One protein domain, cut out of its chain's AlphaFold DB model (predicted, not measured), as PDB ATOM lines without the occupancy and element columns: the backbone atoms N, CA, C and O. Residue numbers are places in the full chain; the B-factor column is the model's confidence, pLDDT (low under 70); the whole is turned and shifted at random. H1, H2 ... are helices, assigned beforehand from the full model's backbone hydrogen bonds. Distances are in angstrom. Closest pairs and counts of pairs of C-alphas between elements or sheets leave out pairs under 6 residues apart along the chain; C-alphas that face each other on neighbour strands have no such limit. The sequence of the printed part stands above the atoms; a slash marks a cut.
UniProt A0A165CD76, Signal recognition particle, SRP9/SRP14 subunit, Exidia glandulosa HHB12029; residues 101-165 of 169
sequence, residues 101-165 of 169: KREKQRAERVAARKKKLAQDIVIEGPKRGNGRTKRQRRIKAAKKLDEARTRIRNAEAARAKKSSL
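Overview. This is residues 101 to 165 of the 169 residues of the protein "Signal recognition particle, SRP9/SRP14 subunit" of Exidia glandulosa HHB12029 (UniProt A0A165CD76). One long straight helix, H2, makes the long axis, and a shorter helix, H1, stands off from near its middle at a wide angle, roughly a T, with only the last turn of H1 coming near H2. The long link, residues 119 to 131, runs beside the first part of H2 and turns back into its start, while residues 101 to 115 of H1 and residues 150 to 165, mostly H2, stick out as two free arms. The 65 printed residues hold two named helices, H1 then H2, and no named strand; the class is all helix. The whole is extended, with a radius of gyration of the C-alphas of 17.0 A, and only just flat, spanning 54 by 37 by 12 A.

Arrangement. Start from H2, residues 132 to 163, and look for H1, residues 101 to 118, near Leu 145. The two are close but not clearly touching, with 2 pairs of C-alphas within 8 A; the closest C-alphas are those of Leu 117 and Leu 145, 6.7 A apart. Their lines are only just about perpendicular, at 72 degrees. In H1 and H2 every O i to N i+4 pair is within hydrogen-bond range.

Along the chain. Find C-alpha 132 at (212.348, 300.232, 199.615); from there H2 runs 47.0 A to C-alpha 163 at (199.907, 284.613, 242.112). H1 begins at C-alpha 101, at (208.816, 317.237, 238.242), and runs 25.3 A to C-alpha 118.

Size, cuts and confidence. The two C-alphas farthest apart are those of Gly 129 and Leu 165, at 55.6 A. The printed part has no cut, and the link from H1 to H2, 13 residues, is long. The mean pLDDT of the printed part is 87.2, and no printed residue is under 70.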
ATOM      1  N   LYS A 101     208.287 317.237 239.617       87.81
ATOM      2  CA  LYS A 101     208.816 317.237 238.242       87.81
ATOM      3  C   LYS A 101     209.361 315.867 237.830       87.81
ATOM      4  O   LYS A 101     209.048 315.395 236.741       87.81
ATOM      5  N   ARG A 102     210.154 315.214 238.687       86.25
ATOM      6  CA  ARG A 102     210.763 313.906 238.392       86.25
ATOM      7  C   ARG A 102     209.702 312.814 238.303       86.25
ATOM      8  O   ARG A 102     209.764 311.971 237.411       86.25
ATOM      9  N   GLU A 103     208.716 312.847 239.192       88.06
ATOM     10  CA  GLU A 103     207.597 311.905 239.152       88.06
ATOM     11  C   GLU A 103     206.717 312.104 237.922       88.06
ATOM     12  O   GLU A 103     206.429 311.127 237.232       88.06
ATOM     13  N   LYS A 104     206.366 313.353 237.586       92.19
ATOM     14  CA  LYS A 104     205.616 313.670 236.365       92.19
ATOM     15  C   LYS A 104     206.362 313.192 235.120       92.19
ATOM     16  O   LYS A 104     205.780 312.491 234.301       92.19
ATOM     17  N   GLN A 105     207.667 313.447 235.024       91.75
ATOM     18  CA  GLN A 105     208.491 312.937 233.922       91.75
ATOM     19  C   GLN A 105     208.515 311.405 233.865       91.75
ATOM     20  O   GLN A 105     208.495 310.821 232.781       91.75
ATOM     21  N   ARG A 106     208.562 310.723 235.016       91.56
ATOM     22  CA  ARG A 106     208.508 309.255 235.063       91.56
ATOM     23  C   ARG A 106     207.146 308.744 234.587       91.56
ATOM     24  O   ARG A 106     207.113 307.815 233.782       91.56
ATOM     25  N   ALA A 107     206.056 309.368 235.026       92.12
ATOM     26  CA  ALA A 107     204.698 309.040 234.603       92.12
ATOM     27  C   ALA A 107     204.499 309.280 233.099       92.12
ATOM     28  O   ALA A 107     204.034 308.385 232.396       92.12
ATOM     29  N   GLU A 108     204.947 310.422 232.576       93.31
ATOM     30  CA  GLU A 108     204.901 310.751 231.147       93.31
ATOM     31  C   GLU A 108     205.735 309.780 230.307       93.31
ATOM     32  O   GLU A 108     205.268 309.313 229.272       93.31
ATOM     33  N   ARG A 109     206.940 309.397 230.755       91.81
ATOM     34  CA  ARG A 109     207.763 308.387 230.060       91.81
ATOM     35  C   ARG A 109     207.072 307.028 230.009       91.81
ATOM     36  O   ARG A 109     207.120 306.357 228.978       91.81
ATOM     37  N   VAL A 110     206.431 306.615 231.103       91.12
ATOM     38  CA  VAL A 110     205.664 305.364 231.151       91.12
ATOM     39  C   VAL A 110     204.443 305.447 230.234       91.12
ATOM     40  O   VAL A 110     204.223 304.527 229.449       91.12
ATOM     41  N   ALA A 111     203.696 306.551 230.263       91.19
ATOM     42  CA  ALA A 111     202.547 306.780 229.389       91.19
ATOM     43  C   ALA A 111     202.954 306.814 227.907       91.19
ATOM     44  O   ALA A 111     202.343 306.136 227.085       91.19
ATOM     45  N   ALA A 112     204.041 307.508 227.565       90.94
ATOM     46  CA  ALA A 112     204.590 307.549 226.214       90.94
ATOM     47  C   ALA A 112     205.045 306.161 225.745       90.94
ATOM     48  O   ALA A 112     204.807 305.790 224.597       90.94
ATOM     49  N   ARG A 113     205.663 305.359 226.624       87.75
ATOM     50  CA  ARG A 113     206.029 303.971 226.312       87.75
ATOM     51  C   ARG A 113     204.792 303.105 226.067       87.75
ATOM     52  O   ARG A 113     204.791 302.353 225.099       87.75
ATOM     53  N   LYS A 114     203.747 303.234 226.892       87.25
ATOM     54  CA  LYS A 114     202.466 302.536 226.693       87.25
ATOM     55  C   LYS A 114     201.794 302.955 225.382       87.25
ATOM     56  O   LYS A 114     201.400 302.090 224.613       87.25
ATOM     57  N   LYS A 115     201.757 304.256 225.073       87.12
ATOM     58  CA  LYS A 115     201.213 304.785 223.812       87.12
ATOM     59  C   LYS A 115     201.974 304.255 222.596       87.12
ATOM     60  O   LYS A 115     201.349 303.792 221.654       87.12
ATOM     61  N   LYS A 116     203.313 304.242 222.642       85.44
ATOM     62  CA  LYS A 116     204.149 303.647 221.584       85.44
ATOM     63  C   LYS A 116     203.914 302.148 221.419       85.44
ATOM     64  O   LYS A 116     204.003 301.657 220.307       85.44
ATOM     65  N   LEU A 117     203.646 301.431 222.512       84.00
ATOM     66  CA  LEU A 117     203.318 300.007 222.463       84.00
ATOM     67  C   LEU A 117     201.911 299.759 221.901       84.00
ATOM     68  O   LEU A 117     201.696 298.729 221.280       84.00
ATOM     69  N   ALA A 118     200.967 300.680 222.111       83.31
ATOM     70  CA  ALA A 118     199.588 300.572 221.638       83.31
ATOM     71  C   ALA A 118     199.407 301.008 220.174       83.31
ATOM     72  O   ALA A 118     198.551 300.470 219.489       83.31
ATOM     73  N   GLN A 119     200.210 301.955 219.685       82.25
ATOM     74  CA  GLN A 119     200.129 302.429 218.302       82.25
ATOM     75  C   GLN A 119     200.738 301.423 217.323       82.25
ATOM     76  O   GLN A 119     201.911 301.063 217.444       82.25
ATOM     77  N   ASP A 120     199.956 301.019 216.327       77.31
ATOM     78  CA  ASP A 120     200.431 300.177 215.233       77.31
ATOM     79  C   ASP A 120     201.225 301.003 214.212       77.31
ATOM     80  O   ASP A 120     200.893 302.146 213.892       77.31
ATOM     81  N   ILE A 121     202.317 300.428 213.705       81.75
ATOM     82  CA  ILE A 121     203.174 301.084 212.715       81.75
ATOM     83  C   ILE A 121     202.621 300.781 211.321       81.75
ATOM     84  O   ILE A 121     202.770 299.665 210.826       81.75
ATOM     85  N   VAL A 122     202.042 301.784 210.660       82.88
ATOM     86  CA  VAL A 122     201.530 301.647 209.286       82.88
ATOM     87  C   VAL A 122     202.694 301.449 208.298       82.88
ATOM     88  O   VAL A 122     203.634 302.249 208.224       82.88
ATOM     89  N   ILE A 123     202.661 300.358 207.526       80.69
ATOM     90  CA  ILE A 123     203.699 300.002 206.545       80.69
ATOM     91  C   ILE A 123     203.291 300.520 205.160       80.69
ATOM     92  O   ILE A 123     202.803 299.775 204.317       80.69
ATOM     93  N   GLU A 124     203.535 301.802 204.904       80.88
ATOM     94  CA  GLU A 124     203.329 302.408 203.578       80.88
ATOM     95  C   GLU A 124     204.627 302.491 202.763       80.88
ATOM     96  O   GLU A 124     205.715 302.693 203.322       80.88
ATOM     97  N   GLY A 125     204.496 302.377 201.436       83.12
ATOM     98  CA  GLY A 125     205.548 302.650 200.454       83.12
ATOM     99  C   GLY A 125     205.784 301.529 199.426       83.12
ATOM    100  O   GLY A 125     205.318 300.398 199.605       83.12
ATOM    101  N   PRO A 126     206.546 301.814 198.353       84.88
ATOM    102  CA  PRO A 126     206.807 300.866 197.274       84.88
ATOM    103  C   PRO A 126     207.708 299.699 197.719       84.88
ATOM    104  O   PRO A 126     208.637 299.842 198.520       84.88
ATOM    105  N   LYS A 127     207.434 298.500 197.187       84.00
ATOM    106  CA  LYS A 127     208.180 297.262 197.497       84.00
ATOM    107  C   LYS A 127     209.581 297.231 196.865       84.00
ATOM    108  O   LYS A 127     210.467 296.563 197.403       84.00
ATOM    109  N   ARG A 128     209.782 297.931 195.744       83.62
ATOM    110  CA  ARG A 128     211.022 297.984 194.945       83.62
ATOM    111  C   ARG A 128     211.382 299.447 194.637       83.62
ATOM    112  O   ARG A 128     210.524 300.311 194.754       83.62
ATOM    113  N   GLY A 129     212.635 299.705 194.258       86.25
ATOM    114  CA  GLY A 129     213.102 301.043 193.873       86.25
ATOM    115  C   GLY A 129     213.299 302.011 195.046       86.25
ATOM    116  O   GLY A 129     213.499 301.597 196.196       86.25
ATOM    117  N   ASN A 130     213.268 303.310 194.746       81.38
ATOM    118  CA  ASN A 130     213.446 304.363 195.741       81.38
ATOM    119  C   ASN A 130     212.338 304.279 196.814       81.38
ATOM    120  O   ASN A 130     211.159 304.170 196.497       81.38
ATOM    121  N   GLY A 131     212.711 304.265 198.097       85.88
ATOM    122  CA  GLY A 131     211.777 304.066 199.219       85.88
ATOM    123  C   GLY A 131     211.701 302.637 199.785       85.88
ATOM    124  O   GLY A 131     211.231 302.468 200.916       85.88
ATOM    125  N   ARG A 132     212.269 301.622 199.106       89.62
ATOM    126  CA  ARG A 132     212.348 300.232 199.615       89.62
ATOM    127  C   ARG A 132     212.992 300.153 201.004       89.62
ATOM    128  O   ARG A 132     212.475 299.473 201.888       89.62
ATOM    129  N   THR A 133     214.092 300.872 201.220       87.00
ATOM    130  CA  THR A 133     214.825 300.880 202.499       87.00
ATOM    131  C   THR A 133     213.973 301.437 203.643       87.00
ATOM    132  O   THR A 133     213.984 300.893 204.748       87.00
ATOM    133  N   LYS A 134     213.173 302.483 203.384       88.19
ATOM    134  CA  LYS A 134     212.241 303.053 204.375       88.19
ATOM    135  C   LYS A 134     211.154 302.034 204.744       88.19
ATOM    136  O   LYS A 134     210.904 301.817 205.930       88.19
ATOM    137  N   ARG A 135     210.587 301.335 203.752       88.38
ATOM    138  CA  ARG A 135     209.605 300.256 203.961       88.38
ATOM    139  C   ARG A 135     210.179 299.092 204.776       88.38
ATOM    140  O   ARG A 135     209.544 298.640 205.723       88.38
ATOM    141  N   GLN A 136     211.398 298.640 204.470       89.44
ATOM    142  CA  GLN A 136     212.070 297.574 205.230       89.44
ATOM    143  C   GLN A 136     212.293 297.951 206.702       89.44
ATOM    144  O   GLN A 136     212.062 297.126 207.586       89.44
ATOM    145  N   ARG A 137     212.686 299.203 206.984       89.50
ATOM    146  CA  ARG A 137     212.834 299.705 208.362       89.50
ATOM    147  C   ARG A 137     211.506 299.677 209.126       89.50
ATOM    148  O   ARG A 137     211.495 299.231 210.270       89.50
ATOM    149  N   ARG A 138     210.398 300.082 208.492       89.75
ATOM    150  CA  ARG A 138     209.049 300.023 209.092       89.75
ATOM    151  C   ARG A 138     208.613 298.586 209.390       89.75
ATOM    152  O   ARG A 138     208.173 298.320 210.500       89.75
ATOM    153  N   ILE A 139     208.835 297.647 208.464       89.81
ATOM    154  CA  ILE A 139     208.542 296.214 208.675       89.81
ATOM    155  C   ILE A 139     209.336 295.659 209.865       89.81
ATOM    156  O   ILE A 139     208.779 294.971 210.717       89.81
ATOM    157  N   LYS A 140     210.638 295.967 209.953       92.00
ATOM    158  CA  LYS A 140     211.480 295.525 211.074       92.00
ATOM    159  C   LYS A 140     211.016 296.128 212.405       92.00
ATOM    160  O   LYS A 140     211.048 295.446 213.425       92.00
ATOM    161  N   ALA A 141     210.582 297.388 212.398       88.75
ATOM    162  CA  ALA A 141     210.040 298.051 213.580       88.75
ATOM    163  C   ALA A 141     208.704 297.436 214.034       88.75
ATOM    164  O   ALA A 141     208.544 297.205 215.228       88.75
ATOM    165  N   ALA A 142     207.801 297.114 213.101       89.38
ATOM    166  CA  ALA A 142     206.532 296.445 213.392       89.38
ATOM    167  C   ALA A 142     206.759 295.059 214.018       89.38
ATOM    168  O   ALA A 142     206.294 294.808 215.123       89.38
ATOM    169  N   LYS A 143     207.611 294.221 213.404       91.56
ATOM    170  CA  LYS A 143     207.976 292.908 213.971       91.56
ATOM    171  C   LYS A 143     208.526 293.017 215.396       91.56
ATOM    172  O   LYS A 143     208.130 292.268 216.281       91.56
ATOM    173  N   LYS A 144     209.403 293.996 215.644       90.81
ATOM    174  CA  LYS A 144     209.967 294.244 216.979       90.81
ATOM    175  C   LYS A 144     208.910 294.699 217.998       90.81
ATOM    176  O   LYS A 144     209.045 294.394 219.181       90.81
ATOM    177  N   LEU A 145     207.888 295.443 217.567       88.31
ATOM    178  CA  LEU A 145     206.761 295.849 218.413       88.31
ATOM    179  C   LEU A 145     205.925 294.629 218.827       88.31
ATOM    180  O   LEU A 145     205.629 294.469 220.010       88.31
ATOM    181  N   ASP A 146     205.613 293.746 217.879       87.94
ATOM    182  CA  ASP A 146     204.824 292.532 218.123       87.94
ATOM    183  C   ASP A 146     205.566 291.543 219.033       87.94
ATOM    184  O   ASP A 146     204.998 291.012 219.991       87.94
ATOM    185  N   GLU A 147     206.873 291.369 218.827       90.62
ATOM    186  CA  GLU A 147     207.739 290.618 219.744       90.62
ATOM    187  C   GLU A 147     207.746 291.221 221.160       90.62
ATOM    188  O   GLU A 147     207.757 290.501 222.159       90.62
ATOM    189  N   ALA A 148     207.720 292.550 221.287       88.00
ATOM    190  CA  ALA A 148     207.644 293.197 222.593       88.00
ATOM    191  C   ALA A 148     206.275 292.982 223.265       88.00
ATOM    192  O   ALA A 148     206.227 292.708 224.466       88.00
ATOM    193  N   ARG A 149     205.172 293.063 222.506       88.12
ATOM    194  CA  ARG A 149     203.804 292.804 222.995       88.12
ATOM    195  C   ARG A 149     203.642 291.363 223.476       88.12
ATOM    196  O   ARG A 149     203.148 291.141 224.577       88.12
ATOM    197  N   THR A 150     204.110 290.394 222.692       89.81
ATOM    198  CA  THR A 150     204.059 288.965 223.047       89.81
ATOM    199  C   THR A 150     204.881 288.659 224.298       89.81
ATOM    200  O   THR A 150     204.386 287.984 225.200       89.81
ATOM    201  N   ARG A 151     206.088 289.228 224.435       90.81
ATOM    202  CA  ARG A 151     206.892 289.102 225.666       90.81
ATOM    203  C   ARG A 151     206.181 289.663 226.896       90.81
ATOM    204  O   ARG A 151     206.234 289.039 227.951       90.81
ATOM    205  N   ILE A 152     205.521 290.816 226.771       88.12
ATOM    206  CA  ILE A 152     204.766 291.423 227.879       88.12
ATOM    207  C   ILE A 152     203.580 290.535 228.265       88.12
ATOM    208  O   ILE A 152     203.443 290.202 229.439       88.12
ATOM    209  N   ARG A 153     202.798 290.067 227.286       89.81
ATOM    210  CA  ARG A 153     201.660 289.162 227.515       89.81
ATOM    211  C   ARG A 153     202.083 287.869 228.217       89.81
ATOM    212  O   ARG A 153     201.440 287.438 229.169       89.81
ATOM    213  N   ASN A 154     203.201 287.282 227.790       91.44
ATOM    214  CA  ASN A 154     203.747 286.072 228.404       91.44
ATOM    215  C   ASN A 154     204.237 286.328 229.838       91.44
ATOM    216  O   ASN A 154     204.025 285.496 230.717       91.44
ATOM    217  N   ALA A 155     204.857 287.483 230.097       89.81
ATOM    218  CA  ALA A 155     205.283 287.871 231.441       89.81
ATOM    219  C   ALA A 155     204.092 288.115 232.384       89.81
ATOM    220  O   ALA A 155     204.154 287.740 233.554       89.81
ATOM    221  N   GLU A 156     203.003 288.708 231.890       88.69
ATOM    222  CA  GLU A 156     201.757 288.891 232.642       88.69
ATOM    223  C   GLU A 156     201.088 287.548 232.956       88.69
ATOM    224  O   GLU A 156     200.756 287.295 234.111       88.69
ATOM    225  N   ALA A 157     200.996 286.640 231.980       89.12
ATOM    226  CA  ALA A 157     200.475 285.290 232.196       89.12
ATOM    227  C   ALA A 157     201.320 284.492 233.209       89.12
ATOM    228  O   ALA A 157     200.775 283.798 234.065       89.12
ATOM    229  N   ALA A 158     202.652 284.612 233.161       90.06
ATOM    230  CA  ALA A 158     203.538 283.978 234.136       90.06
ATOM    231  C   ALA A 158     203.373 284.567 235.549       90.06
ATOM    232  O   ALA A 158     203.419 283.825 236.528       90.06
ATOM    233  N   ARG A 159     203.162 285.886 235.673       88.88
ATOM    234  CA  ARG A 159     202.853 286.535 236.958       88.88
ATOM    235  C   ARG A 159     201.508 286.077 237.515       88.88
ATOM    236  O   ARG A 159     201.461 285.731 238.688       88.88
ATOM    237  N   ALA A 160     200.472 286.012 236.679       87.69
ATOM    238  CA  ALA A 160     199.148 285.531 237.069       87.69
ATOM    239  C   ALA A 160     199.192 284.077 237.569       87.69
ATOM    240  O   ALA A 160     198.630 283.768 238.615       87.69
ATOM    241  N   LYS A 161     199.945 283.207 236.878       86.94
ATOM    242  CA  LYS A 161     200.178 281.823 237.321       86.94
ATOM    243  C   LYS A 161     200.888 281.754 238.676       86.94
ATOM    244  O   LYS A 161     200.505 280.951 239.516       86.94
ATOM    245  N   LYS A 162     201.899 282.603 238.906       83.25
ATOM    246  CA  LYS A 162     202.616 282.677 240.193       83.25
ATOM    247  C   LYS A 162     201.735 283.172 241.337       83.25
ATOM    248  O   LYS A 162     201.868 282.661 242.437       83.25
ATOM    249  N   SER A 163     200.851 284.141 241.092       78.06
ATOM    250  CA  SER A 163     199.907 284.613 242.112       78.06
ATOM    251  C   SER A 163     198.787 283.615 242.411       78.06
ATOM    252  O   SER A 163     198.208 283.686 243.484       78.06
ATOM    253  N   SER A 164     198.468 282.708 241.481       76.00
ATOM    254  CA  SER A 164     197.459 281.659 241.683       76.00
ATOM    255  C   SER A 164     198.002 280.375 242.321       76.00
ATOM    256  O   SER A 164     197.219 279.483 242.622       76.00
ATOM    257  N   LEU A 165     199.323 280.239 242.490       75.06
ATOM    258  CA  LEU A 165     199.904 279.115 243.228       75.06
ATOM    259  C   LEU A 165     199.666 279.342 244.732       75.06
ATOM    260  O   LEU A 165     200.070 280.393 245.236       75.06
TER     261      LEU A 165